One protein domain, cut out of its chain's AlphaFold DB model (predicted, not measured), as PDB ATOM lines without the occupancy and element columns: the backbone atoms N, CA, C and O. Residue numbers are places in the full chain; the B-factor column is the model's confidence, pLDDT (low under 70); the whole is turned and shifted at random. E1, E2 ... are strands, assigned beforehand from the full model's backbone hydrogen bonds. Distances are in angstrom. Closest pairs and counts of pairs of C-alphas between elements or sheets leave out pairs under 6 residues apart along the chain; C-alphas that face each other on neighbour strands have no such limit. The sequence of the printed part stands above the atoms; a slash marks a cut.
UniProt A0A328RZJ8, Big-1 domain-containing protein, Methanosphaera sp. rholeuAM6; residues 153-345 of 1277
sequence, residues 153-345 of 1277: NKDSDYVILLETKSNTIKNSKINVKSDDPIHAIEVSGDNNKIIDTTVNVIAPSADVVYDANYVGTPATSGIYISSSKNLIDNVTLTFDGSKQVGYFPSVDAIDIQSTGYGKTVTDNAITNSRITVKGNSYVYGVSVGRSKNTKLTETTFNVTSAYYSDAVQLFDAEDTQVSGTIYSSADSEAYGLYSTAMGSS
ATOM      1  N   ASN A 153     -27.665  17.563  32.137       84.00
ATOM      2  CA  ASN A 153     -26.391  17.631  32.857       84.00
ATOM      3  C   ASN A 153     -26.569  18.544  34.091       84.00
ATOM      4  O   ASN A 153     -26.287  19.741  34.032       84.00
ATOM      5  N   LYS A 154     -27.209  18.036  35.148       87.69
ATOM      6  CA  LYS A 154     -27.472  18.797  36.381       87.69
ATOM      7  C   LYS A 154     -26.348  18.484  37.364       87.69
ATOM      8  O   LYS A 154     -26.186  17.326  37.711       87.69
ATOM      9  N   ASP A 155     -25.626  19.521  37.780       88.19
ATOM     10  CA  ASP A 155     -24.565  19.444  38.788       88.19
ATOM     11  C   ASP A 155     -25.169  19.089  40.155       88.19
ATOM     12  O   ASP A 155     -25.840  19.919  40.780       88.19
ATOM     13  N   SER A 156     -25.078  17.810  40.512       92.50
ATOM     14  CA  SER A 156     -25.598  17.195  41.733       92.50
ATOM     15  C   SER A 156     -25.122  15.745  41.801       92.50
ATOM     16  O   SER A 156     -25.110  15.063  40.778       92.50
ATOM     17  N   ASP A 157     -24.849  15.249  43.008       92.25
ATOM     18  CA  ASP A 157     -24.502  13.841  43.237       92.25
ATOM     19  C   ASP A 157     -25.704  12.905  43.008       92.25
ATOM     20  O   ASP A 157     -25.540  11.712  42.756       92.25
ATOM     21  N   TYR A 158     -26.931  13.445  43.039       96.69
ATOM     22  CA  TYR A 158     -28.159  12.685  42.804       96.69
ATOM     23  C   TYR A 158     -29.263  13.468  42.084       96.69
ATOM     24  O   TYR A 158     -29.313  14.699  42.119       96.69
ATOM     25  N   VAL A 159     -30.214  12.754  41.465       97.94
ATOM     26  CA  VAL A 159     -31.452  13.358  40.922       97.94
ATOM     27  C   VAL A 159     -32.623  13.259  41.899       97.94
ATOM     28  O   VAL A 159     -33.388  14.216  42.030       97.94
ATOM     29  N   ILE A 160     -32.764  12.137  42.604       98.50
ATOM     30  CA  ILE A 160     -33.746  11.975  43.682       98.50
ATOM     31  C   ILE A 160     -33.039  11.404  44.908       98.50
ATOM     32  O   ILE A 160     -32.490  10.315  44.812       98.50
ATOM     33  N   LEU A 161     -33.120  12.088  46.050       98.44
ATOM     34  CA  LEU A 161     -32.668  11.597  47.353       98.44
ATOM     35  C   LEU A 161     -33.864  11.336  48.277       98.44
ATOM     36  O   LEU A 161     -34.614  12.253  48.626       98.44
ATOM     37  N   LEU A 162     -34.020  10.082  48.702       98.38
ATOM     38  CA  LEU A 162     -34.969   9.631  49.720       98.38
ATOM     39  C   LEU A 162     -34.224   9.355  51.036       98.38
ATOM     40  O   LEU A 162     -33.943   8.205  51.374       98.38
ATOM     41  N   GLU A 163     -33.913  10.416  51.782       97.81
ATOM     42  CA  GLU A 163     -33.208  10.326  53.074       97.81
ATOM     43  C   GLU A 163     -34.090   9.742  54.186       97.81
ATOM     44  O   GLU A 163     -33.632   9.152  55.162       97.81
ATOM     45  N   THR A 164     -35.399   9.900  54.038       97.56
ATOM     46  CA  THR A 164     -36.391   9.519  55.043       97.56
ATOM     47  C   THR A 164     -37.065   8.196  54.717       97.56
ATOM     48  O   THR A 164     -36.945   7.654  53.619       97.56
ATOM     49  N   LYS A 165     -37.795   7.658  55.694       96.69
ATOM     50  CA  LYS A 165     -38.481   6.375  55.556       96.69
ATOM     51  C   LYS A 165     -39.870   6.489  54.937       96.69
ATOM     52  O   LYS A 165     -40.576   7.468  55.174       96.69
ATOM     53  N   SER A 166     -40.350   5.397  54.342       95.50
ATOM     54  CA  SER A 166     -41.755   5.244  53.903       95.50
ATOM     55  C   SER A 166     -42.201   6.218  52.805       95.50
ATOM     56  O   SER A 166     -43.367   6.612  52.755       95.50
ATOM     57  N   ASN A 167     -41.285   6.589  51.914       98.12
ATOM     58  CA  ASN A 167     -41.578   7.285  50.667       98.12
ATOM     59  C   ASN A 167     -41.901   6.287  49.553       98.12
ATOM     60  O   ASN A 167     -41.580   5.098  49.615       98.12
ATOM     61  N   THR A 168     -42.569   6.758  48.509       98.31
ATOM     62  CA  THR A 168     -42.909   5.922  47.354       98.31
ATOM     63  C   THR A 168     -42.744   6.714  46.071       98.31
ATOM     64  O   THR A 168     -43.296   7.800  45.958       98.31
ATOM     65  N   ILE A 169     -42.038   6.162  45.092       98.44
ATOM     66  CA  ILE A 169     -42.039   6.609  43.700       98.44
ATOM     67  C   ILE A 169     -42.831   5.574  42.913       98.44
ATOM     68  O   ILE A 169     -42.489   4.393  42.934       98.44
ATOM     69  N   LYS A 170     -43.897   5.991  42.230       97.25
ATOM     70  CA  LYS A 170     -44.685   5.081  41.397       97.25
ATOM     71  C   LYS A 170     -45.120   5.687  40.072       97.25
ATOM     72  O   LYS A 170     -45.195   6.914  39.939       97.25
ATOM     73  N   ASN A 171     -45.394   4.829  39.087       96.12
ATOM     74  CA  ASN A 171     -45.882   5.205  37.753       96.12
ATOM     75  C   ASN A 171     -45.014   6.263  37.048       96.12
ATOM     76  O   ASN A 171     -45.524   7.104  36.304       96.12
ATOM     77  N   SER A 172     -43.715   6.299  37.340       97.88
ATOM     78  CA  SER A 172     -42.854   7.435  37.006       97.88
ATOM     79  C   SER A 172     -41.908   7.127  35.843       97.88
ATOM     80  O   SER A 172     -41.589   5.976  35.548       97.88
ATOM     81  N   LYS A 173     -41.441   8.176  35.160       98.25
ATOM     82  CA  LYS A 173     -40.396   8.109  34.135       98.25
ATOM     83  C   LYS A 173     -39.286   9.100  34.461       98.25
ATOM     84  O   LYS A 173     -39.506  10.311  34.442       98.25
ATOM     85  N   ILE A 174     -38.092   8.584  34.711       98.44
ATOM     86  CA  ILE A 174     -36.932   9.355  35.155       98.44
ATOM     87  C   ILE A 174     -35.836   9.185  34.106       98.44
ATOM     88  O   ILE A 174     -35.331   8.082  33.917       98.44
ATOM     89  N   ASN A 175     -35.496  10.255  33.386       98.12
ATOM     90  CA  ASN A 175     -34.376  10.256  32.445       98.12
ATOM     91  C   ASN A 175     -33.261  11.145  32.997       98.12
ATOM     92  O   ASN A 175     -33.487  12.326  33.279       98.12
ATOM     93  N   VAL A 176     -32.072  10.572  33.127       97.69
ATOM     94  CA  VAL A 176     -30.882  11.222  33.666       97.69
ATOM     95  C   VAL A 176     -29.769  11.114  32.645       97.69
ATOM     96  O   VAL A 176     -29.355  10.022  32.270       97.69
ATOM     97  N   LYS A 177     -29.271  12.259  32.198       97.00
ATOM     98  CA  LYS A 177     -27.991  12.363  31.514       97.00
ATOM     99  C   LYS A 177     -27.073  13.255  32.345       97.00
ATOM    100  O   LYS A 177     -27.485  14.349  32.733       97.00
ATOM    101  N   SER A 178     -25.865  12.773  32.605       94.94
ATOM    102  CA  SER A 178     -24.828  13.479  33.354       94.94
ATOM    103  C   SER A 178     -23.478  13.301  32.669       94.94
ATOM    104  O   SER A 178     -23.188  12.236  32.118       94.94
ATOM    105  N   ASP A 179     -22.664  14.351  32.666       93.50
ATOM    106  CA  ASP A 179     -21.265  14.274  32.254       93.50
ATOM    107  C   ASP A 179     -20.334  13.864  33.398       93.50
ATOM    108  O   ASP A 179     -19.233  13.401  33.084       93.50
ATOM    109  N   ASP A 180     -20.811  13.977  34.640       93.94
ATOM    110  CA  ASP A 180     -20.130  13.654  35.894       93.94
ATOM    111  C   ASP A 180     -20.768  12.420  36.575       93.94
ATOM    112  O   ASP A 180     -21.922  12.083  36.266       93.94
ATOM    113  N   PRO A 181     -20.042  11.718  37.466       95.12
ATOM    114  CA  PRO A 181     -20.585  10.617  38.272       95.12
ATOM    115  C   PRO A 181     -21.852  11.033  39.034       95.12
ATOM    116  O   PRO A 181     -21.935  12.161  39.509       95.12
ATOM    117  N   ILE A 182     -22.860  10.157  39.096       95.69
ATOM    118  CA  ILE A 182     -24.169  10.484  39.685       95.69
ATOM    119  C   ILE A 182     -24.949   9.235  40.118       95.69
ATOM    120  O   ILE A 182     -24.878   8.189  39.465       95.69
ATOM    121  N   HIS A 183     -25.792   9.384  41.141       97.12
ATOM    122  CA  HIS A 183     -26.880   8.468  41.487       97.12
ATOM    123  C   HIS A 183     -28.219   8.964  40.919       97.12
ATOM    124  O   HIS A 183     -28.748   9.999  41.330       97.12
ATOM    125  N   ALA A 184     -28.844   8.251  39.975       97.69
ATOM    126  CA  ALA A 184     -30.145   8.714  39.464       97.69
ATOM    127  C   ALA A 184     -31.238   8.686  40.555       97.69
ATOM    128  O   ALA A 184     -32.074   9.591  40.615       97.69
ATOM    129  N   ILE A 185     -31.211   7.697  41.447       98.56
ATOM    130  CA  ILE A 185     -32.022   7.667  42.669       98.56
ATOM    131  C   ILE A 185     -31.148   7.168  43.819       98.56
ATOM    132  O   ILE A 185     -30.570   6.092  43.721       98.56
ATOM    133  N   GLU A 186     -31.094   7.911  44.916       98.31
ATOM    134  CA  GLU A 186     -30.430   7.525  46.158       98.31
ATOM    135  C   GLU A 186     -31.463   7.331  47.279       98.31
ATOM    136  O   GLU A 186     -32.352   8.161  47.487       98.31
ATOM    137  N   VAL A 187     -31.360   6.216  48.001       98.25
ATOM    138  CA  VAL A 187     -32.295   5.794  49.051       98.25
ATOM    139  C   VAL A 187     -31.529   5.475  50.331       98.25
ATOM    140  O   VAL A 187     -31.034   4.363  50.528       98.25
ATOM    141  N   SER A 188     -31.469   6.444  51.239       96.62
ATOM    142  CA  SER A 188     -30.793   6.313  52.537       96.62
ATOM    143  C   SER A 188     -31.750   6.157  53.726       96.62
ATOM    144  O   SER A 188     -31.300   5.872  54.835       96.62
ATOM    145  N   GLY A 189     -33.067   6.248  53.507       95.56
ATOM    146  CA  GLY A 189     -34.089   5.923  54.507       95.56
ATOM    147  C   GLY A 189     -34.743   4.549  54.320       95.56
ATOM    148  O   GLY A 189     -34.837   4.034  53.213       95.56
ATOM    149  N   ASP A 190     -35.251   3.956  55.402       96.50
ATOM    150  CA  ASP A 190     -35.853   2.616  55.349       96.50
ATOM    151  C   ASP A 190     -37.250   2.580  54.696       96.50
ATOM    152  O   ASP A 190     -38.007   3.555  54.718       96.50
ATOM    153  N   ASN A 191     -37.701   1.403  54.264       96.50
ATOM    154  CA  ASN A 191     -39.096   1.166  53.872       96.50
ATOM    155  C   ASN A 191     -39.579   2.043  52.698       96.50
ATOM    156  O   ASN A 191     -40.759   2.397  52.627       96.50
ATOM    157  N   ASN A 192     -38.683   2.452  51.800       98.19
ATOM    158  CA  ASN A 192     -39.032   3.183  50.587       98.19
ATOM    159  C   ASN A 192     -39.402   2.230  49.447       98.19
ATOM    160  O   ASN A 192     -38.948   1.088  49.385       98.19
ATOM    161  N   LYS A 193     -40.244   2.704  48.527       98.38
ATOM    162  CA  LYS A 193     -40.746   1.900  47.405       98.38
ATOM    163  C   LYS A 193     -40.531   2.599  46.067       98.38
ATOM    164  O   LYS A 193     -40.847   3.781  45.941       98.38
ATOM    165  N   ILE A 194     -40.077   1.864  45.058       98.50
ATOM    166  CA  ILE A 194     -40.000   2.296  43.659       98.50
ATOM    167  C   ILE A 194     -40.773   1.270  42.830       98.50
ATOM    168  O   ILE A 194     -40.338   0.132  42.696       98.50
ATOM    169  N   ILE A 195     -41.942   1.653  42.317       97.06
ATOM    170  CA  ILE A 195     -42.899   0.718  41.704       97.06
ATOM    171  C   ILE A 195     -43.326   1.215  40.321       97.06
ATOM    172  O   ILE A 195     -43.457   2.422  40.121       97.06
ATOM    173  N   ASP A 196     -43.546   0.329  39.349       96.94
ATOM    174  CA  ASP A 196     -44.100   0.675  38.023       96.94
ATOM    175  C   ASP A 196     -43.357   1.855  37.348       96.94
ATOM    176  O   ASP A 196     -43.961   2.773  36.784       96.94
ATOM    177  N   THR A 197     -42.030   1.898  37.486       98.00
ATOM    178  CA  THR A 197     -41.210   3.077  37.156       98.00
ATOM    179  C   THR A 197     -40.172   2.736  36.087       98.00
ATOM    180  O   THR A 197     -39.547   1.678  36.116       98.00
ATOM    181  N   THR A 198     -39.974   3.636  35.120       98.69
ATOM    182  CA  THR A 198     -38.888   3.540  34.130       98.69
ATOM    183  C   THR A 198     -37.767   4.513  34.480       98.69
ATOM    184  O   THR A 198     -38.012   5.720  34.561       98.69
ATOM    185  N   VAL A 199     -36.539   4.015  34.615       98.62
ATOM    186  CA  VAL A 199     -35.334   4.813  34.890       98.62
ATOM    187  C   VAL A 199     -34.354   4.644  33.730       98.62
ATOM    188  O   VAL A 199     -33.947   3.529  33.424       98.62
ATOM    189  N   ASN A 200     -33.988   5.734  33.060       98.44
ATOM    190  CA  ASN A 200     -33.020   5.725  31.962       98.44
ATOM    191  C   ASN A 200     -31.843   6.622  32.328       98.44
ATOM    192  O   ASN A 200     -32.039   7.819  32.546       98.44
ATOM    193  N   VAL A 201     -30.640   6.063  32.370       98.12
ATOM    194  CA  VAL A 201     -29.429   6.747  32.829       98.12
ATOM    195  C   VAL A 201     -28.358   6.701  31.748       98.12
ATOM    196  O   VAL A 201     -28.101   5.658  31.151       98.12
ATOM    197  N   ILE A 202     -27.738   7.846  31.484       97.62
ATOM    198  CA  ILE A 202     -26.529   7.984  30.672       97.62
ATOM    199  C   ILE A 202     -25.549   8.820  31.495       97.62
ATOM    200  O   ILE A 202     -25.694  10.038  31.573       97.62
ATOM    201  N   ALA A 203     -24.583   8.171  32.128       96.00
ATOM    202  CA  ALA A 203     -23.603   8.808  33.007       96.00
ATOM    203  C   ALA A 203     -22.264   8.068  32.895       96.00
ATOM    204  O   ALA A 203     -22.262   6.905  32.489       96.00
ATOM    205  N   PRO A 204     -21.115   8.703  33.180       95.38
ATOM    206  CA  PRO A 204     -19.841   8.009  33.085       95.38
ATOM    207  C   PRO A 204     -19.684   6.942  34.179       95.38
ATOM    208  O   PRO A 204     -20.052   7.173  35.330       95.38
ATOM    209  N   SER A 205     -19.085   5.799  33.840       96.00
ATOM    210  CA  SER A 205     -18.520   4.892  34.838       96.00
ATOM    211  C   SER A 205     -17.363   5.584  35.559       96.00
ATOM    212  O   SER A 205     -16.603   6.333  34.935       96.00
ATOM    213  N   ALA A 206     -17.238   5.345  36.861       95.69
ATOM    214  CA  ALA A 206     -16.347   6.084  37.746       95.69
ATOM    215  C   ALA A 206     -15.702   5.179  38.797       95.69
ATOM    216  O   ALA A 206     -16.245   4.127  39.120       95.69
ATOM    217  N   ASP A 207     -14.531   5.563  39.305       93.88
ATOM    218  CA  ASP A 207     -13.832   4.781  40.332       93.88
ATOM    219  C   ASP A 207     -14.695   4.640  41.597       93.88
ATOM    220  O   ASP A 207     -15.304   5.607  42.061       93.88
ATOM    221  N   VAL A 208     -14.714   3.434  42.173       90.31
ATOM    222  CA  VAL A 208     -15.346   3.172  43.474       90.31
ATOM    223  C   VAL A 208     -14.710   4.062  44.544       90.31
ATOM    224  O   VAL A 208     -13.483   4.155  44.650       90.31
ATOM    225  N   VAL A 209     -15.545   4.702  45.362       88.50
ATOM    226  CA  VAL A 209     -15.108   5.545  46.477       88.50
ATOM    227  C   VAL A 209     -14.941   4.669  47.709       88.50
ATOM    228  O   VAL A 209     -15.898   4.045  48.150       88.50
ATOM    229  N   TYR A 210     -13.736   4.631  48.274       85.94
ATOM    230  CA  TYR A 210     -13.450   3.870  49.490       85.94
ATOM    231  C   TYR A 210     -13.365   4.788  50.712       85.94
ATOM    232  O   TYR A 210     -12.680   5.813  50.678       85.94
ATOM    233  N   ASP A 211     -14.024   4.403  51.806       82.81
ATOM    234  CA  ASP A 211     -13.841   5.048  53.110       82.81
ATOM    235  C   ASP A 211     -12.545   4.584  53.819       82.81
ATOM    236  O   ASP A 211     -11.800   3.727  53.338       82.81
ATOM    237  N   ALA A 212     -12.273   5.138  55.006       79.94
ATOM    238  CA  ALA A 212     -11.093   4.791  55.809       79.94
ATOM    239  C   ALA A 212     -11.053   3.326  56.303       79.94
ATOM    240  O   ALA A 212      -9.996   2.858  56.725       79.94
ATOM    241  N   ASN A 213     -12.180   2.613  56.265       74.94
ATOM    242  CA  ASN A 213     -12.314   1.197  56.608       74.94
ATOM    243  C   ASN A 213     -12.389   0.301  55.356       74.94
ATOM    244  O   ASN A 213     -12.763  -0.866  55.477       74.94
ATOM    245  N   TYR A 214     -12.053   0.832  54.172       72.69
ATOM    246  CA  TYR A 214     -12.161   0.154  52.876       72.69
ATOM    247  C   TYR A 214     -13.587  -0.279  52.510       72.69
ATOM    248  O   TYR A 214     -13.792  -1.214  51.738       72.69
ATOM    249  N   VAL A 215     -14.591   0.439  53.012       78.31
ATOM    250  CA  VAL A 215     -15.965   0.360  52.516       78.31
ATOM    251  C   VAL A 215     -16.027   1.059  51.165       78.31
ATOM    252  O   VAL A 215     -15.985   2.286  51.110       78.31
ATOM    253  N   GLY A 216     -16.120   0.279  50.089       82.94
ATOM    254  CA  GLY A 216     -16.388   0.797  48.750       82.94
ATOM    255  C   GLY A 216     -17.858   1.188  48.583       82.94
ATOM    256  O   GLY A 216     -18.740   0.462  49.038       82.94
ATOM    257  N   THR A 217     -18.115   2.320  47.935       86.62
ATOM    258  CA  THR A 217     -19.432   2.748  47.440       86.62
ATOM    259  C   THR A 217     -19.296   3.217  45.990       86.62
ATOM    260  O   THR A 217     -18.303   3.886  45.672       86.62
ATOM    261  N   PRO A 218     -20.248   2.907  45.094       91.44
ATOM    262  CA  PRO A 218     -20.164   3.352  43.707       91.44
ATOM    263  C   PRO A 218     -20.239   4.881  43.644       91.44
ATOM    264  O   PRO A 218     -21.036   5.484  44.351       91.44
ATOM    265  N   ALA A 219     -19.442   5.519  42.786       92.56
ATOM    266  CA  ALA A 219     -19.603   6.949  42.486       92.56
ATOM    267  C   ALA A 219     -20.724   7.207  41.462       92.56
ATOM    268  O   ALA A 219     -21.260   8.310  41.378       92.56
ATOM    269  N   THR A 220     -21.075   6.188  40.671       94.69
ATOM    270  CA  THR A 220     -22.126   6.274  39.659       94.69
ATOM    271  C   THR A 220     -23.054   5.072  39.764       94.69
ATOM    272  O   THR A 220     -22.604   3.933  39.628       94.69
ATOM    273  N   SER A 221     -24.359   5.307  39.931       96.88
ATOM    274  CA  SER A 221     -25.348   4.229  39.867       96.88
ATOM    275  C   SER A 221     -26.729   4.673  39.386       96.88
ATOM    276  O   SER A 221     -27.088   5.855  39.382       96.88
ATOM    277  N   GLY A 222     -27.519   3.712  38.910       97.81
ATOM    278  CA  GLY A 222     -28.904   3.980  38.539       97.81
ATOM    279  C   GLY A 222     -29.767   4.160  39.783       97.81
ATOM    280  O   GLY A 222     -30.444   5.174  39.941       97.81
ATOM    281  N   ILE A 223     -29.719   3.185  40.685       98.56
ATOM    282  CA  ILE A 223     -30.378   3.261  41.988       98.56
ATOM    283  C   ILE A 223     -29.374   2.835  43.056       98.56
ATOM    284  O   ILE A 223     -28.859   1.724  43.000       98.56
ATOM    285  N   TYR A 224     -29.114   3.701  44.031       98.00
ATOM    286  CA  TYR A 224     -28.283   3.407  45.193       98.00
ATOM    287  C   TYR A 224     -29.148   3.287  46.448       98.00
ATOM    288  O   TYR A 224     -29.904   4.205  46.767       98.00
ATOM    289  N   ILE A 225     -29.057   2.167  47.162       97.88
ATOM    290  CA  ILE A 225     -29.817   1.885  48.382       97.88
ATOM    291  C   ILE A 225     -28.842   1.609  49.523       97.88
ATOM    292  O   ILE A 225     -28.188   0.570  49.556       97.88
ATOM    293  N   SER A 226     -28.823   2.505  50.510       96.00
ATOM    294  CA  SER A 226     -27.982   2.393  51.709       96.00
ATOM    295  C   SER A 226     -28.741   2.072  53.001       96.00
ATOM    296  O   SER A 226     -28.224   2.222  54.109       96.00
ATOM    297  N   SER A 227     -29.981   1.604  52.861       96.94
ATOM    298  CA  SER A 227     -30.970   1.444  53.935       96.94
ATOM    299  C   SER A 227     -31.747   0.123  53.825       96.94
ATOM    300  O   SER A 227     -31.535  -0.657  52.894       96.94
ATOM    301  N   SER A 228     -32.620  -0.174  54.793       97.62
ATOM    302  CA  SER A 228     -33.328  -1.461  54.917       97.62
ATOM    303  C   SER A 228     -34.789  -1.410  54.450       97.62
ATOM    304  O   SER A 228     -35.432  -0.361  54.466       97.62
ATOM    305  N   LYS A 229     -35.372  -2.578  54.154       97.19
ATOM    306  CA  LYS A 229     -36.806  -2.780  53.864       97.19
ATOM    307  C   LYS A 229     -37.304  -2.071  52.606       97.19
ATOM    308  O   LYS A 229     -38.494  -1.787  52.489       97.19
ATOM    309  N   ASN A 230     -36.409  -1.744  51.682       98.12
ATOM    310  CA  ASN A 230     -36.768  -1.054  50.452       98.12
ATOM    311  C   ASN A 230     -37.236  -2.042  49.382       98.12
ATOM    312  O   ASN A 230     -36.732  -3.159  49.285       98.12
ATOM    313  N   LEU A 231     -38.195  -1.609  48.563       97.88
ATOM    314  CA  LEU A 231     -38.788  -2.418  47.501       97.88
ATOM    315  C   LEU A 231     -38.646  -1.726  46.145       97.88
ATOM    316  O   LEU A 231     -39.133  -0.612  45.959       97.88
ATOM    317  N   ILE A 232     -38.060  -2.431  45.185       98.44
ATOM    318  CA  ILE A 232     -38.094  -2.120  43.758       98.44
ATOM    319  C   ILE A 232     -38.991  -3.169  43.097       98.44
ATOM    320  O   ILE A 232     -38.653  -4.347  43.104       98.44
ATOM    321  N   ASP A 233     -40.130  -2.773  42.532       97.81
ATOM    322  CA  ASP A 233     -41.074  -3.716  41.919       97.81
ATOM    323  C   ASP A 233     -41.558  -3.238  40.549       97.81
ATOM    324  O   ASP A 233     -41.936  -2.079  40.374       97.81
ATOM    325  N   ASN A 234     -41.553  -4.132  39.561       96.88
ATOM    326  CA  ASN A 234     -41.949  -3.828  38.183       96.88
ATOM    327  C   ASN A 234     -41.228  -2.588  37.603       96.88
ATOM    328  O   ASN A 234     -41.830  -1.708  36.978       96.88
ATOM    329  N   VAL A 235     -39.916  -2.493  37.841       98.38
ATOM    330  CA  VAL A 235     -39.071  -1.399  37.350       98.38
ATOM    331  C   VAL A 235     -38.346  -1.813  36.075       98.38
ATOM    332  O   VAL A 235     -37.797  -2.908  35.968       98.38
ATOM    333  N   THR A 236     -38.314  -0.908  35.095       98.62
ATOM    334  CA  THR A 236     -37.429  -1.024  33.928       98.62
ATOM    335  C   THR A 236     -36.305  -0.009  34.055       98.62
ATOM    336  O   THR A 236     -36.547   1.194  33.933       98.62
ATOM    337  N   LEU A 237     -35.082  -0.482  34.280       98.69
ATOM    338  CA  LEU A 237     -33.892   0.357  34.370       98.69
ATOM    339  C   LEU A 237     -33.000   0.129  33.152       98.69
ATOM    340  O   LEU A 237     -32.643  -1.009  32.846       98.69
ATOM    341  N   THR A 238     -32.631   1.206  32.461       98.50
ATOM    342  CA  THR A 238     -31.594   1.181  31.426       98.50
ATOM    343  C   THR A 238     -30.453   2.118  31.796       98.50
ATOM    344  O   THR A 238     -30.694   3.272  32.142       98.50
ATOM    345  N   PHE A 239     -29.217   1.631  31.729       98.44
ATOM    346  CA  PHE A 239     -28.023   2.405  32.057       98.44
ATOM    347  C   PHE A 239     -26.977   2.274  30.934       98.44
ATOM    348  O   PHE A 239     -26.512   1.178  30.622       98.44
ATOM    349  N   ASP A 240     -26.575   3.401  30.340       97.88
ATOM    350  CA  ASP A 240     -25.390   3.523  29.478       97.88
ATOM    351  C   ASP A 240     -24.208   4.184  30.219       97.88
ATOM    352  O   ASP A 240     -24.162   5.406  30.365       97.88
ATOM    353  N   GLY A 241     -23.267   3.357  30.679       95.81
ATOM    354  CA  GLY A 241     -22.032   3.719  31.379       95.81
ATOM    355  C   GLY A 241     -20.793   3.686  30.485       95.81
ATOM    356  O   GLY A 241     -19.695   3.392  30.947       95.81
ATOM    357  N   SER A 242     -20.948   3.892  29.173       93.81
ATOM    358  CA  SER A 242     -19.843   3.712  28.213       93.81
ATOM    359  C   SER A 242     -18.766   4.806  28.292       93.81
ATOM    360  O   SER A 242     -17.631   4.591  27.863       93.81
ATOM    361  N   LYS A 243     -19.100   5.993  28.817       93.81
ATOM    362  CA  LYS A 243     -18.120   7.056  29.106       93.81
ATOM    363  C   LYS A 243     -17.369   6.675  30.388       93.81
ATOM    364  O   LYS A 243     -18.005   6.229  31.324       93.81
ATOM    365  N   GLN A 244     -16.052   6.853  30.437       92.50
ATOM    366  CA  GLN A 244     -15.211   6.450  31.575       92.50
ATOM    367  C   GLN A 244     -14.535   7.670  32.206       92.50
ATOM    368  O   GLN A 244     -14.013   8.517  31.477       92.50
ATOM    369  N   VAL A 245     -14.502   7.740  33.538       91.50
ATOM    370  CA  VAL A 245     -13.700   8.701  34.313       91.50
ATOM    371  C   VAL A 245     -12.995   7.985  35.471       91.50
ATOM    372  O   VAL A 245     -13.634   7.264  36.219       91.50
ATOM    373  N   GLY A 246     -11.683   8.172  35.633       90.19
ATOM    374  CA  GLY A 246     -10.894   7.469  36.660       90.19
ATOM    375  C   GLY A 246      -9.980   6.369  36.106       90.19
ATOM    376  O   GLY A 246      -9.795   6.259  34.892       90.19
ATOM    377  N   TYR A 247      -9.358   5.605  37.005       87.75
ATOM    378  CA  TYR A 247      -8.376   4.555  36.699       87.75
ATOM    379  C   TYR A 247      -8.993   3.158  36.552       87.75
ATOM    380  O   TYR A 247      -8.604   2.412  35.652       87.75
ATOM    381  N   PHE A 248      -9.943   2.807  37.416       88.50
ATOM    382  CA  PHE A 248     -10.672   1.536  37.445       88.50
ATOM    383  C   PHE A 248     -12.185   1.800  37.492       88.50
ATOM    384  O   PHE A 248     -12.851   1.431  38.463       88.50
ATOM    385  N   PRO A 249     -12.740   2.463  36.463       93.81
ATOM    386  CA  PRO A 249     -14.099   2.962  36.536       93.81
ATOM    387  C   PRO A 249     -15.115   1.818  36.536       93.81
ATOM    388  O   PRO A 249     -15.080   0.958  35.655       93.81
ATOM    389  N   SER A 250     -16.065   1.839  37.466       94.38
ATOM    390  CA  SER A 250     -17.196   0.915  37.508       94.38
ATOM    391  C   SER A 250     -18.526   1.630  37.296       94.38
ATOM    392  O   SER A 250     -18.633   2.857  37.373       94.38
ATOM    393  N   VAL A 251     -19.551   0.857  36.954       95.62
ATOM    394  CA  VAL A 251     -20.929   1.332  36.929       95.62
ATOM    395  C   VAL A 251     -21.856   0.254  37.451       95.62
ATOM    396  O   VAL A 251     -21.797  -0.892  37.000       95.62
ATOM    397  N   ASP A 252     -22.749   0.665  38.342       96.12
ATOM    398  CA  ASP A 252     -23.670  -0.226  39.025       96.12
ATOM    399  C   ASP A 252     -25.087   0.187  38.635       96.12
ATOM    400  O   ASP A 252     -25.536   1.305  38.906       96.12
ATOM    401  N   ALA A 253     -25.820  -0.685  37.943       97.81
ATOM    402  CA  ALA A 253     -27.187  -0.345  37.558       97.81
ATOM    403  C   ALA A 253     -28.055  -0.157  38.814       97.81
ATOM    404  O   ALA A 253     -28.805   0.820  38.914       97.81
ATOM    405  N   ILE A 254     -27.897  -1.063  39.781       98.44
ATOM    406  CA  ILE A 254     -28.443  -0.961  41.131       98.44
ATOM    407  C   ILE A 254     -27.360  -1.370  42.132       98.44
ATOM    408  O   ILE A 254     -26.676  -2.364  41.927       98.44
ATOM    409  N   ASP A 255     -27.240  -0.642  43.231       97.44
ATOM    410  CA  ASP A 255     -26.353  -0.989  44.339       97.44
ATOM    411  C   ASP A 255     -27.151  -0.979  45.650       97.44
ATOM    412  O   ASP A 255     -27.900  -0.035  45.921       97.44
ATOM    413  N   ILE A 256     -27.051  -2.060  46.425       96.81
ATOM    414  CA  ILE A 256     -27.713  -2.252  47.718       96.81
ATOM    415  C   ILE A 256     -26.646  -2.615  48.740       96.81
ATOM    416  O   ILE A 256     -26.239  -3.775  48.831       96.81
ATOM    417  N   GLN A 257     -26.231  -1.652  49.557       92.94
ATOM    418  CA  GLN A 257     -25.261  -1.931  50.606       92.94
ATOM    419  C   GLN A 257     -25.280  -0.949  51.762       92.94
ATOM    420  O   GLN A 257     -25.580   0.227  51.616       92.94
ATOM    421  N   SER A 258     -24.864  -1.412  52.935       87.75
ATOM    422  CA  SER A 258     -24.593  -0.512  54.055       87.75
ATOM    423  C   SER A 258     -23.382   0.394  53.781       87.75
ATOM    424  O   SER A 258     -22.321  -0.087  53.393       87.75
ATOM    425  N   THR A 259     -23.489   1.687  54.105       80.31
ATOM    426  CA  THR A 259     -22.375   2.658  54.039       80.31
ATOM    427  C   THR A 259     -21.355   2.525  55.172       80.31
ATOM    428  O   THR A 259     -20.320   3.180  55.143       80.31
ATOM    429  N   GLY A 260     -21.627   1.716  56.203       77.69
ATOM    430  CA  GLY A 260     -20.749   1.575  57.369       77.69
ATOM    431  C   GLY A 260     -20.130   0.186  57.510       77.69
ATOM    432  O   GLY A 260     -20.797  -0.825  57.286       77.69
ATOM    433  N   TYR A 261     -18.875   0.140  57.964       77.25
ATOM    434  CA  TYR A 261     -18.188  -1.099  58.346       77.25
ATOM    435  C   TYR A 261     -18.942  -1.826  59.474       77.25
ATOM    436  O   TYR A 261     -19.364  -1.199  60.449       77.25
ATOM    437  N   GLY A 262     -19.143  -3.141  59.333       75.50
ATOM    438  CA  GLY A 262     -19.862  -3.976  60.307       75.50
ATOM    439  C   GLY A 262     -21.369  -3.699  60.434       75.50
ATOM    440  O   GLY A 262     -22.009  -4.214  61.349       75.50
ATOM    441  N   LYS A 263     -21.946  -2.875  59.554       84.56
ATOM    442  CA  LYS A 263     -23.391  -2.623  59.489       84.56
ATOM    443  C   LYS A 263     -24.010  -3.410  58.339       84.56
ATOM    444  O   LYS A 263     -23.384  -3.556  57.293       84.56
ATOM    445  N   THR A 264     -25.253  -3.843  58.526       90.56
ATOM    446  CA  THR A 264     -25.984  -4.665  57.557       90.56
ATOM    447  C   THR A 264     -27.307  -4.007  57.186       90.56
ATOM    448  O   THR A 264     -28.065  -3.618  58.075       90.56
ATOM    449  N   VAL A 265     -27.602  -3.906  55.889       94.81
ATOM    450  CA  VAL A 265     -28.944  -3.537  55.404       94.81
ATOM    451  C   VAL A 265     -29.808  -4.784  55.252       94.81
ATOM    452  O   VAL A 265     -29.347  -5.804  54.746       94.81
ATOM    453  N   THR A 266     -31.056  -4.725  55.701       96.56
ATOM    454  CA  THR A 266     -31.919  -5.911  55.829       96.56
ATOM    455  C   THR A 266     -33.171  -5.812  54.973       96.56
ATOM    456  O   THR A 266     -33.675  -4.712  54.748       96.56
ATOM    457  N   ASP A 267     -33.700  -6.955  54.540       96.38
ATOM    458  CA  ASP A 267     -35.046  -7.094  53.964       96.38
ATOM    459  C   ASP A 267     -35.297  -6.250  52.693       96.38
ATOM    460  O   ASP A 267     -36.419  -5.795  52.458       96.38
ATOM    461  N   ASN A 268     -34.268  -5.986  51.881       98.06
ATOM    462  CA  ASN A 268     -34.438  -5.278  50.609       98.06
ATOM    463  C   ASN A 268     -34.912  -6.240  49.510       98.06
ATOM    464  O   ASN A 268     -34.532  -7.411  49.483       98.06
ATOM    465  N   ALA A 269     -35.729  -5.759  48.577       97.81
ATOM    466  CA  ALA A 269     -36.268  -6.594  47.509       97.81
ATOM    467  C   ALA A 269     -36.281  -5.891  46.147       97.81
ATOM    468  O   ALA A 269     -36.681  -4.733  46.036       97.81
ATOM    469  N   ILE A 270     -35.898  -6.633  45.108       98.12
ATOM    470  CA  ILE A 270     -36.104  -6.326  43.696       98.12
ATOM    471  C   ILE A 270     -36.961  -7.446  43.104       98.12
ATOM    472  O   ILE A 270     -36.559  -8.611  43.103       98.12
ATOM    473  N   THR A 271     -38.146  -7.099  42.610       96.00
ATOM    474  CA  THR A 271     -39.109  -8.063  42.072       96.00
ATOM    475  C   THR A 271     -39.634  -7.642  40.705       96.00
ATOM    476  O   THR A 271     -39.743  -6.450  40.410       96.00
ATOM    477  N   ASN A 272     -39.949  -8.614  39.841       95.25
ATOM    478  CA  ASN A 272     -40.615  -8.400  38.543       95.25
ATOM    479  C   ASN A 272     -39.938  -7.362  37.628       95.25
ATOM    480  O   ASN A 272     -40.603  -6.702  36.828       95.25
ATOM    481  N   SER A 273     -38.633  -7.146  37.778       98.00
ATOM    482  CA  SER A 273     -37.949  -5.992  37.194       98.00
ATOM    483  C   SER A 273     -37.049  -6.390  36.026       98.00
ATOM    484  O   SER A 273     -36.612  -7.533  35.897       98.00
ATOM    485  N   ARG A 274     -36.765  -5.432  35.141       98.56
ATOM    486  CA  ARG A 274     -35.836  -5.599  34.020       98.56
ATOM    487  C   ARG A 274     -34.740  -4.553  34.102       98.56
ATOM    488  O   ARG A 274     -34.997  -3.364  33.914       98.56
ATOM    489  N   ILE A 275     -33.521  -5.017  34.312       98.69
ATOM    490  CA  ILE A 275     -32.332  -4.192  34.477       98.69
ATOM    491  C   ILE A 275     -31.420  -4.431  33.277       98.69
ATOM    492  O   ILE A 275     -31.020  -5.560  33.002       98.69
ATOM    493  N   THR A 276     -31.116  -3.376  32.530       98.56
ATOM    494  CA  THR A 276     -30.228  -3.434  31.367       98.56
ATOM    495  C   THR A 276     -29.121  -2.410  31.539       98.56
ATOM    496  O   THR A 276     -29.396  -1.214  31.594       98.56
ATOM    497  N   VAL A 277     -27.871  -2.852  31.568       98.12
ATOM    498  CA  VAL A 277     -26.713  -1.968  31.704       98.12
ATOM    499  C   VAL A 277     -25.643  -2.325  30.681       98.12
ATOM    500  O   VAL A 277     -25.393  -3.495  30.384       98.12
ATOM    501  N   LYS A 278     -25.010  -1.297  30.119       97.56
ATOM    502  CA  LYS A 278     -23.842  -1.453  29.256       97.56
ATOM    503  C   LYS A 278     -22.746  -0.459  29.616       97.56
ATOM    504  O   LYS A 278     -23.049   0.655  30.037       97.56
ATOM    505  N   GLY A 279     -21.493  -0.831  29.397       95.62
ATOM    506  CA  GLY A 279     -20.348   0.045  29.637       95.62
ATOM    507  C   GLY A 279     -19.066  -0.472  28.990       95.62
ATOM    508  O   GLY A 279     -19.066  -1.500  28.322       95.62
ATOM    509  N   ASN A 280     -17.965   0.255  29.181       93.50
ATOM    510  CA  ASN A 280     -16.671  -0.081  28.573       93.50
ATOM    511  C   ASN A 280     -15.626  -0.625  29.576       93.50
ATOM    512  O   ASN A 280     -14.501  -0.903  29.175       93.50
ATOM    513  N   SER A 281     -15.945  -0.708  30.875       92.94
ATOM    514  CA  SER A 281     -15.018  -1.133  31.946       92.94
ATOM    515  C   SER A 281     -15.650  -2.204  32.853       92.94
ATOM    516  O   SER A 281     -16.121  -3.207  32.327       92.94
ATOM    517  N   TYR A 282     -15.669  -2.026  34.175       95.88
ATOM    518  CA  TYR A 282     -16.389  -2.894  35.108       95.88
ATOM    519  C   TYR A 282     -17.871  -2.520  35.121       95.88
ATOM    520  O   TYR A 282     -18.226  -1.374  35.392       95.88
ATOM    521  N   VAL A 283     -18.736  -3.467  34.771       97.75
ATOM    522  CA  VAL A 283     -20.178  -3.229  34.656       97.75
ATOM    523  C   VAL A 283     -20.930  -4.221  35.530       97.75
ATOM    524  O   VAL A 283     -20.858  -5.425  35.277       97.75
ATOM    525  N   TYR A 284     -21.681  -3.698  36.497       97.62
ATOM    526  CA  TYR A 284     -22.466  -4.470  37.454       97.62
ATOM    527  C   TYR A 284     -23.966  -4.282  37.213       97.62
ATOM    528  O   TYR A 284     -24.473  -3.158  37.128       97.62
ATOM    529  N   GLY A 285     -24.696  -5.390  37.069       97.81
ATOM    530  CA  GLY A 285     -26.159  -5.366  36.961       97.81
ATOM    531  C   GLY A 285     -26.805  -4.984  38.287       97.81
ATOM    532  O   GLY A 285     -27.587  -4.033  38.355       97.81
ATOM    533  N   VAL A 286     -26.442  -5.709  39.340       98.06
ATOM    534  CA  VAL A 286     -26.732  -5.347  40.723       98.06
ATOM    535  C   VAL A 286     -25.588  -5.762  41.638       98.06
ATOM    536  O   VAL A 286     -25.066  -6.870  41.509       98.06
ATOM    537  N   SER A 287     -25.255  -4.889  42.578       96.50
ATOM    538  CA  SER A 287     -24.289  -5.141  43.646       96.50
ATOM    539  C   SER A 287     -25.034  -5.227  44.976       96.50
ATOM    540  O   SER A 287     -25.750  -4.298  45.347       96.50
ATOM    541  N   VAL A 288     -24.919  -6.353  45.684       95.88
ATOM    542  CA  VAL A 288     -25.543  -6.572  46.998       95.88
ATOM    543  C   VAL A 288     -24.456  -6.835  48.028       95.88
ATOM    544  O   VAL A 288     -23.848  -7.904  48.075       95.88
ATOM    545  N   GLY A 289     -24.238  -5.831  48.867       92.75
ATOM    546  CA  GLY A 289     -23.118  -5.756  49.785       92.75
ATOM    547  C   GLY A 289     -23.550  -5.632  51.232       92.75
ATOM    548  O   GLY A 289     -24.375  -4.774  51.538       92.75
ATOM    549  N   ARG A 290     -22.971  -6.396  52.165       91.94
ATOM    550  CA  ARG A 290     -23.249  -6.253  53.614       91.94
ATOM    551  C   ARG A 290     -24.750  -6.177  53.872       91.94
ATOM    552  O   ARG A 290     -25.278  -5.220  54.450       91.94
ATOM    553  N   SER A 291     -25.448  -7.169  53.349       93.94
ATOM    554  CA  SER A 291     -26.898  -7.213  53.328       93.94
ATOM    555  C   SER A 291     -27.395  -8.526  53.907       93.94
ATOM    556  O   SER A 291     -26.661  -9.505  53.921       93.94
ATOM    557  N   LYS A 292     -28.625  -8.550  54.415       95.94
ATOM    558  CA  LYS A 292     -29.266  -9.764  54.910       95.94
ATOM    559  C   LYS A 292     -30.714  -9.855  54.449       95.94
ATOM    560  O   LYS A 292     -31.430  -8.857  54.505       95.94
ATOM    561  N   ASN A 293     -31.158 -11.054  54.076       96.38
ATOM    562  CA  ASN A 293     -32.530 -11.318  53.635       96.38
ATOM    563  C   ASN A 293     -32.923 -10.484  52.400       96.38
ATOM    564  O   ASN A 293     -34.015  -9.918  52.335       96.38
ATOM    565  N   THR A 294     -32.004 -10.361  51.436       97.69
ATOM    566  CA  THR A 294     -32.260  -9.632  50.187       97.69
ATOM    567  C   THR A 294     -32.862 -10.555  49.135       97.69
ATOM    568  O   THR A 294     -32.382 -11.666  48.913       97.69
ATOM    569  N   LYS A 295     -33.923 -10.102  48.463       97.94
ATOM    570  CA  LYS A 295     -34.630 -10.886  47.438       97.94
ATOM    571  C   LYS A 295     -34.530 -10.234  46.069       97.94
ATOM    572  O   LYS A 295     -35.003  -9.122  45.886       97.94
ATOM    573  N   LEU A 296     -33.968 -10.945  45.103       98.00
ATOM    574  CA  LEU A 296     -33.846 -10.568  43.696       98.00
ATOM    575  C   LEU A 296     -34.643 -11.569  42.848       98.00
ATOM    576  O   LEU A 296     -34.074 -12.405  42.150       98.00
ATOM    577  N   THR A 297     -35.968 -11.559  42.970       95.88
ATOM    578  CA  THR A 297     -36.821 -12.625  42.419       95.88
ATOM    579  C   THR A 297     -37.541 -12.189  41.153       95.88
ATOM    580  O   THR A 297     -37.955 -11.036  41.035       95.88
ATOM    581  N   GLU A 298     -37.739 -13.112  40.215       94.19
ATOM    582  CA  GLU A 298     -38.425 -12.852  38.937       94.19
ATOM    583  C   GLU A 298     -37.846 -11.636  38.183       94.19
ATOM    584  O   GLU A 298     -38.569 -10.854  37.565       94.19
ATOM    585  N   THR A 299     -36.524 -11.448  38.260       96.56
ATOM    586  CA  THR A 299     -35.832 -10.284  37.690       96.56
ATOM    587  C   THR A 299     -34.971 -10.692  36.495       96.56
ATOM    588  O   THR A 299     -34.346 -11.754  36.481       96.56
ATOM    589  N   THR A 300     -34.956  -9.854  35.456       98.44
ATOM    590  CA  THR A 300     -34.095 -10.027  34.278       98.44
ATOM    591  C   THR A 300     -32.934  -9.040  34.323       98.44
ATOM    592  O   THR A 300     -33.170  -7.832  34.281       98.44
ATOM    593  N   PHE A 301     -31.699  -9.541  34.287       98.62
ATOM    594  CA  PHE A 301     -30.486  -8.735  34.133       98.62
ATOM    595  C   PHE A 301     -29.880  -8.932  32.740       98.62
ATOM    596  O   PHE A 301     -29.589 -10.058  32.342       98.62
ATOM    597  N   ASN A 302     -29.674  -7.840  32.001       98.44
ATOM    598  CA  ASN A 302     -28.936  -7.826  30.735       98.44
ATOM    599  C   ASN A 302     -27.717  -6.914  30.887       98.44
ATOM    600  O   ASN A 302     -27.859  -5.690  30.904       98.44
ATOM    601  N   VAL A 303     -26.533  -7.504  30.998       98.62
ATOM    602  CA  VAL A 303     -25.287  -6.803  31.321       98.62
ATOM    603  C   VAL A 303     -24.276  -7.044  30.213       98.62
ATOM    604  O   VAL A 303     -23.953  -8.187  29.892       98.62
ATOM    605  N   THR A 304     -23.786  -5.970  29.599       98.25
ATOM    606  CA  THR A 304     -22.798  -6.062  28.513       98.25
ATOM    607  C   THR A 304     -21.629  -5.119  28.741       98.25
ATOM    608  O   THR A 304     -21.850  -3.939  29.010       98.25
ATOM    609  N   SER A 305     -20.398  -5.593  28.572       97.44
ATOM    610  CA  SER A 305     -19.204  -4.761  28.735       97.44
ATOM    611  C   SER A 305     -18.176  -4.943  27.619       97.44
ATOM    612  O   SER A 305     -17.987  -6.044  27.119       97.44
ATOM    613  N   ALA A 306     -17.436  -3.889  27.271       95.19
ATOM    614  CA  ALA A 306     -16.230  -4.019  26.440       95.19
ATOM    615  C   ALA A 306     -15.014  -4.595  27.207       95.19
ATOM    616  O   ALA A 306     -13.933  -4.733  26.641       95.19
ATOM    617  N   TYR A 307     -15.153  -4.907  28.503       95.19
ATOM    618  CA  TYR A 307     -14.076  -5.470  29.321       95.19
ATOM    619  C   TYR A 307     -14.580  -6.533  30.306       95.19
ATOM    620  O   TYR A 307     -14.361  -7.723  30.073       95.19
ATOM    621  N   TYR A 308     -15.271  -6.111  31.368       97.25
ATOM    622  CA  TYR A 308     -15.721  -6.963  32.470       97.25
ATOM    623  C   TYR A 308     -17.220  -6.777  32.724       97.25
ATOM    624  O   TYR A 308     -17.680  -5.642  32.894       97.25
ATOM    625  N   SER A 309     -17.983  -7.869  32.773       98.06
ATOM    626  CA  SER A 309     -19.399  -7.848  33.159       98.06
ATOM    627  C   SER A 309     -19.699  -8.816  34.298       98.06
ATOM    628  O   SER A 309     -19.336  -9.989  34.232       98.06
ATOM    629  N   ASP A 310     -20.443  -8.353  35.293       98.00
ATOM    630  CA  ASP A 310     -20.984  -9.177  36.373       98.00
ATOM    631  C   ASP A 310     -22.452  -8.805  36.593       98.00
ATOM    632  O   ASP A 310     -22.793  -7.656  36.874       98.00
ATOM    633  N   ALA A 311     -23.365  -9.746  36.361       98.25
ATOM    634  CA  ALA A 311     -24.783  -9.411  36.422       98.25
ATOM    635  C   ALA A 311     -25.307  -9.302  37.854       98.25
ATOM    636  O   ALA A 311     -26.173  -8.460  38.102       98.25
ATOM    637  N   VAL A 312     -24.777 -10.108  38.773       98.31
ATOM    638  CA  VAL A 312     -25.155 -10.103  40.186       98.31
ATOM    639  C   VAL A 312     -23.899 -10.309  41.021       98.31
ATOM    640  O   VAL A 312     -23.393 -11.428  41.121       98.31
ATOM    641  N   GLN A 313     -23.449  -9.243  41.670       96.62
ATOM    642  CA  GLN A 313     -22.355  -9.302  42.623       96.62
ATOM    643  C   GLN A 313     -22.909  -9.414  44.043       96.62
ATOM    644  O   GLN A 313     -23.742  -8.603  44.453       96.62
ATOM    645  N   LEU A 314     -22.431 -10.392  44.808       95.75
ATOM    646  CA  LEU A 314     -22.738 -10.562  46.226       95.75
ATOM    647  C   LEU A 314     -21.448 -10.455  47.043       95.75
ATOM    648  O   LEU A 314     -20.474 -11.152  46.761       95.75
ATOM    649  N   PHE A 315     -21.438  -9.618  48.076       92.00
ATOM    650  CA  PHE A 315     -20.309  -9.527  49.000       92.00
ATOM    651  C   PHE A 315     -20.773  -9.273  50.429       92.00
ATOM    652  O   PHE A 315     -21.569  -8.378  50.695       92.00
ATOM    653  N   ASP A 316     -20.292 -10.075  51.376       90.94
ATOM    654  CA  ASP A 316     -20.758 -10.057  52.769       90.94
ATOM    655  C   ASP A 316     -22.305 -10.137  52.871       90.94
ATOM    656  O   ASP A 316     -22.922  -9.514  53.740       90.94
ATOM    657  N   ALA A 317     -22.945 -10.851  51.936       93.25
ATOM    658  CA  ALA A 317     -24.397 -10.950  51.813       93.25
ATOM    659  C   ALA A 317     -24.927 -12.235  52.470       93.25
ATOM    660  O   ALA A 317     -24.481 -13.337  52.163       93.25
ATOM    661  N   GLU A 318     -25.904 -12.106  53.363       94.62
ATOM    662  CA  GLU A 318     -26.543 -13.216  54.067       94.62
ATOM    663  C   GLU A 318     -27.971 -13.453  53.558       94.62
ATOM    664  O   GLU A 318     -28.712 -12.504  53.291       94.62
ATOM    665  N   ASP A 319     -28.397 -14.712  53.476       96.50
ATOM    666  CA  ASP A 319     -29.789 -15.104  53.217       96.50
ATOM    667  C   ASP A 319     -30.359 -14.440  51.942       96.50
ATOM    668  O   ASP A 319     -31.426 -13.825  51.958       96.50
ATOM    669  N   THR A 320     -29.605 -14.484  50.840       97.31
ATOM    670  CA  THR A 320     -29.963 -13.808  49.583       97.31
ATOM    671  C   THR A 320     -30.590 -14.782  48.595       97.31
ATOM    672  O   THR A 320     -29.999 -15.806  48.260       97.31
ATOM    673  N   GLN A 321     -31.772 -14.440  48.083       98.19
ATOM    674  CA  GLN A 321     -32.481 -15.233  47.079       98.19
ATOM    675  C   GLN A 321     -32.424 -14.548  45.715       98.19
ATOM    676  O   GLN A 321     -32.769 -13.372  45.611       98.19
ATOM    677  N   VAL A 322     -32.059 -15.280  44.665       98.12
ATOM    678  CA  VAL A 322     -31.990 -14.773  43.287       98.12
ATOM    679  C   VAL A 322     -32.711 -15.735  42.343       98.12
ATOM    680  O   VAL A 322     -32.355 -16.907  42.256       98.12
ATOM    681  N   SER A 323     -33.709 -15.247  41.606       97.50
ATOM    682  CA  SER A 323     -34.426 -16.025  40.586       97.50
ATOM    683  C   SER A 323     -34.810 -15.163  39.383       97.50
ATOM    684  O   SER A 323     -34.957 -13.943  39.488       97.50
ATOM    685  N   GLY A 324     -34.990 -15.791  38.220       96.88
ATOM    686  CA  GLY A 324     -35.270 -15.090  36.967       96.88
ATOM    687  C   GLY A 324     -34.253 -15.421  35.884       96.88
ATOM    688  O   GLY A 324     -33.935 -16.586  35.668       96.88
ATOM    689  N   THR A 325     -33.780 -14.408  35.153       98.31
ATOM    690  CA  THR A 325     -32.947 -14.611  33.953       98.31
ATOM    691  C   THR A 325     -31.759 -13.658  33.911       98.31
ATOM    692  O   THR A 325     -31.908 -12.454  34.108       98.31
ATOM    693  N   ILE A 326     -30.581 -14.185  33.594       98.62
ATOM    694  CA  ILE A 326     -29.349 -13.412  33.438       98.62
ATOM    695  C   ILE A 326     -28.788 -13.602  32.032       98.62
ATOM    696  O   ILE A 326     -28.605 -14.726  31.561       98.62
ATOM    697  N   TYR A 327     -28.454 -12.488  31.387       98.50
ATOM    698  CA  TYR A 327     -27.567 -12.429  30.233       98.50
ATOM    699  C   TYR A 327     -26.377 -11.527  30.572       98.50
ATOM    700  O   TYR A 327     -26.553 -10.325  30.769       98.50
ATOM    701  N   SER A 328     -25.178 -12.105  30.636       98.50
ATOM    702  CA  SER A 328     -23.924 -11.393  30.915       98.50
ATOM    703  C   SER A 328     -22.923 -11.648  29.791       98.50
ATOM    704  O   SER A 328     -22.674 -12.799  29.422       98.50
ATOM    705  N   SER A 329     -22.359 -10.596  29.205       98.12
ATOM    706  CA  SER A 329     -21.391 -10.736  28.117       98.12
ATOM    707  C   SER A 329     -20.319  -9.658  28.137       98.12
ATOM    708  O   SER A 329     -20.619  -8.480  28.340       98.12
ATOM    709  N   ALA A 330     -19.080 -10.059  27.855       97.88
ATOM    710  CA  ALA A 330     -17.979  -9.125  27.713       97.88
ATOM    711  C   ALA A 330     -16.883  -9.600  26.758       97.88
ATOM    712  O   ALA A 330     -16.755 -10.790  26.463       97.88
ATOM    713  N   ASP A 331     -16.043  -8.661  26.318       96.94
ATOM    714  CA  ASP A 331     -14.903  -8.965  25.446       96.94
ATOM    715  C   ASP A 331     -13.763  -9.697  26.178       96.94
ATOM    716  O   ASP A 331     -12.956 -10.357  25.521       96.94
ATOM    717  N   SER A 332     -13.680  -9.613  27.517       96.06
ATOM    718  CA  SER A 332     -12.658 -10.311  28.320       96.06
ATOM    719  C   SER A 332     -13.258 -11.289  29.331       96.06
ATOM    720  O   SER A 332     -13.048 -12.500  29.191       96.06
ATOM    721  N   GLU A 333     -14.008 -10.789  30.318       97.19
ATOM    722  CA  GLU A 333     -14.514 -11.591  31.440       97.19
ATOM    723  C   GLU A 333     -16.003 -11.350  31.701       97.19
ATOM    724  O   GLU A 333     -16.431 -10.205  31.836       97.19
ATOM    725  N   ALA A 334     -16.787 -12.426  31.797       97.75
ATOM    726  CA  ALA A 334     -18.213 -12.342  32.108       97.75
ATOM    727  C   ALA A 334     -18.629 -13.331  33.202       97.75
ATOM    728  O   ALA A 334     -18.444 -14.546  33.064       97.75
ATOM    729  N   TYR A 335     -19.276 -12.805  34.238       98.12
ATOM    730  CA  TYR A 335     -19.876 -13.552  35.336       98.12
ATOM    731  C   TYR A 335     -21.395 -13.388  35.311       98.12
ATOM    732  O   TYR A 335     -21.921 -12.299  35.058       98.12
ATOM    733  N   GLY A 336     -22.113 -14.494  35.502       98.00
ATOM    734  CA  GLY A 336     -23.559 -14.454  35.714       98.00
ATOM    735  C   GLY A 336     -23.860 -14.014  37.140       98.00
ATOM    736  O   GLY A 336     -24.592 -13.056  37.354       98.00
ATOM    737  N   LEU A 337     -23.238 -14.695  38.094       98.06
ATOM    738  CA  LEU A 337     -23.220 -14.310  39.493       98.06
ATOM    739  C   LEU A 337     -21.819 -14.506  40.061       98.06
ATOM    740  O   LEU A 337     -21.205 -15.560  39.852       98.06
ATOM    741  N   TYR A 338     -21.355 -13.522  40.819       97.06
ATOM    742  CA  TYR A 338     -20.117 -13.594  41.574       97.06
ATOM    743  C   TYR A 338     -20.388 -13.300  43.049       97.06
ATOM    744  O   TYR A 338     -20.744 -12.190  43.429       97.06
ATOM    745  N   SER A 339     -20.216 -14.317  43.890       95.69
ATOM    746  CA  SER A 339     -20.289 -14.185  45.340       95.69
ATOM    747  C   SER A 339     -18.896 -14.212  45.945       95.69
ATOM    748  O   SER A 339     -18.131 -15.125  45.647       95.69
ATOM    749  N   THR A 340     -18.571 -13.247  46.800       91.06
ATOM    750  CA  THR A 340     -17.272 -13.141  47.472       91.06
ATOM    751  C   THR A 340     -17.402 -12.548  48.883       91.06
ATOM    752  O   THR A 340     -18.515 -12.351  49.391       91.06
ATOM    753  N   ALA A 341     -16.273 -12.285  49.538       85.38
ATOM    754  CA  ALA A 341     -16.176 -11.453  50.733       85.38
ATOM    755  C   ALA A 341     -15.486 -10.126  50.391       85.38
ATOM    756  O   ALA A 341     -14.447 -10.101  49.725       85.38
ATOM    757  N   MET A 342     -16.049  -9.016  50.861       75.50
ATOM    758  CA  MET A 342     -15.453  -7.682  50.746       75.50
ATOM    759  C   MET A 342     -15.746  -6.896  52.026       75.50
ATOM    760  O   MET A 342     -16.597  -6.007  52.046       75.50
ATOM    761  N   GLY A 343     -15.045  -7.225  53.117       69.12
ATOM    762  CA  GLY A 343     -15.218  -6.501  54.374       69.12
ATOM    763  C   GLY A 343     -14.861  -7.295  55.625       69.12
ATOM    764  O   GLY A 343     -13.715  -7.691  55.816       69.12
ATOM    765  N   SER A 344     -15.821  -7.422  56.544       67.06
ATOM    766  CA  SER A 344     -15.636  -8.048  57.867       67.06
ATOM    767  C   SER A 344     -16.298  -9.420  57.993       67.06
ATOM    768  O   SER A 344     -16.250 -10.014  59.069       67.06
ATOM    769  N   SER A 345     -16.984  -9.876  56.945       80.44
ATOM    770  CA  SER A 345     -17.758 -11.119  56.926       80.44
ATOM    771  C   SER A 345     -17.511 -11.868  55.612       80.44
ATOM    772  O   SER A 345     -16.549 -11.586  54.910       80.44
TER     773      SER A 345
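AT A GLANCE: This is residues 153 to 345 of the 1277 residues of the protein "Big-1 domain-containing protein" of Methanosphaera sp. rholeuAM6 (UniProt A0A328RZJ8). The chain is wound in stacked turns, a solenoid whose strands lie row on row and make two sheets face to face, a sandwich. In one sheet E1, E4, E8, E11, E14, E16 and E18 stack side by side, with E7 beside one part of E11. In the other, E2, E5, E9 and E12 make one row and E3, E6, E10 and E13 a second row round a corner, while E15 and E17 each turn that corner as one bent strand. The printed part has 193 residues, no named helix and 18 named strands, E1 to E18 along the chain, in two branched sheets, one mixed and one parallel; the class is all strand. The whole is compact and rounded, with a radius of gyration of the C-alphas of 14.8 A and spans of 38 by 36 by 36 A.

HOW THE PARTS SIT: Start at E1, residues 158 to 162, and look beside it for its parallel neighbour E4, residues 183 to 187; N 162 and O 186 are 2.8 A apart, within hydrogen-bond range. On the other side of E4 is E8, residues 221 to 225, parallel, with N 187 and O 224 at 2.8 A. E11, residues 249 to 257, has E8 and E7, residues 205 to 207, on one side and E14, residues 282 to 289, on the other. E8 and E14 are parallel to E11, with N 225 and O 255 at 2.8 A and N 256 and O 287 at 2.8 A; E7 is antiparallel, with N 250 and O 206 at 2.8 A. E16, residues 308 to 315, is parallel to E14, with N 288 and O 313 at 2.8 A, and E18, residues 333 to 340, is parallel to E16, with N 314 and O 338 at 2.8 A. In the other sheet find E2, residues 168 to 170, E5, 193 to 195, E9, 231 to 233, and E12, 269 to 271, each the parallel neighbour of the one before; N 169 and O 193, N 194 and O 231, and N 232 and O 269 are each 2.8 A apart. E3, residues 173 to 177, E6, 198 to 202, E10, 236 to 241, and E13, 274 to 279, follow suit, with N 176 and O 200, N 201 and O 238, and N 241 and O 278 each at 2.8 A. E2 runs on into E3 at 96 degrees across a break of 2 residues. E15, residues 295 to 305, has E12 and E13 on one side and E17, residues 318 to 330, on the other, parallel throughout, with N 270 and O 295, N 275 and O 300, and N 303 and O 327 each at 2.8 A. The facing parts of the two sheets are 8.5 A centre to centre; for instance, the closest C-alphas of E14 and E15 are those of Gly 285 and Val 303, 5.9 A apart.

IN THESE COORDINATES: Find C-alpha 158 at (-28.159, 12.685, 42.804), where E1 begins. E11 is 18.6 A from first to last C-alpha and E15 25.0 A, bending by 94 degrees at residue 298. E17, the longest strand, runs 28.0 A from C-alpha 318 at (-26.543, -13.216, 54.067), bending by 88 degrees at residue 324. E18 ends at C-alpha 340, at (-17.272, -13.141, 47.472).

THE WHOLE: The C-alphas farthest apart are those of Ser 166 and Ser 332, 41.8 A. The printed part has no cut. The links E7 to E8, 13 residues, and E11 to E12, 11 residues, are long. Mean pLDDT of the printed part is 94.6; look for values under 70 at residues 343 to 344.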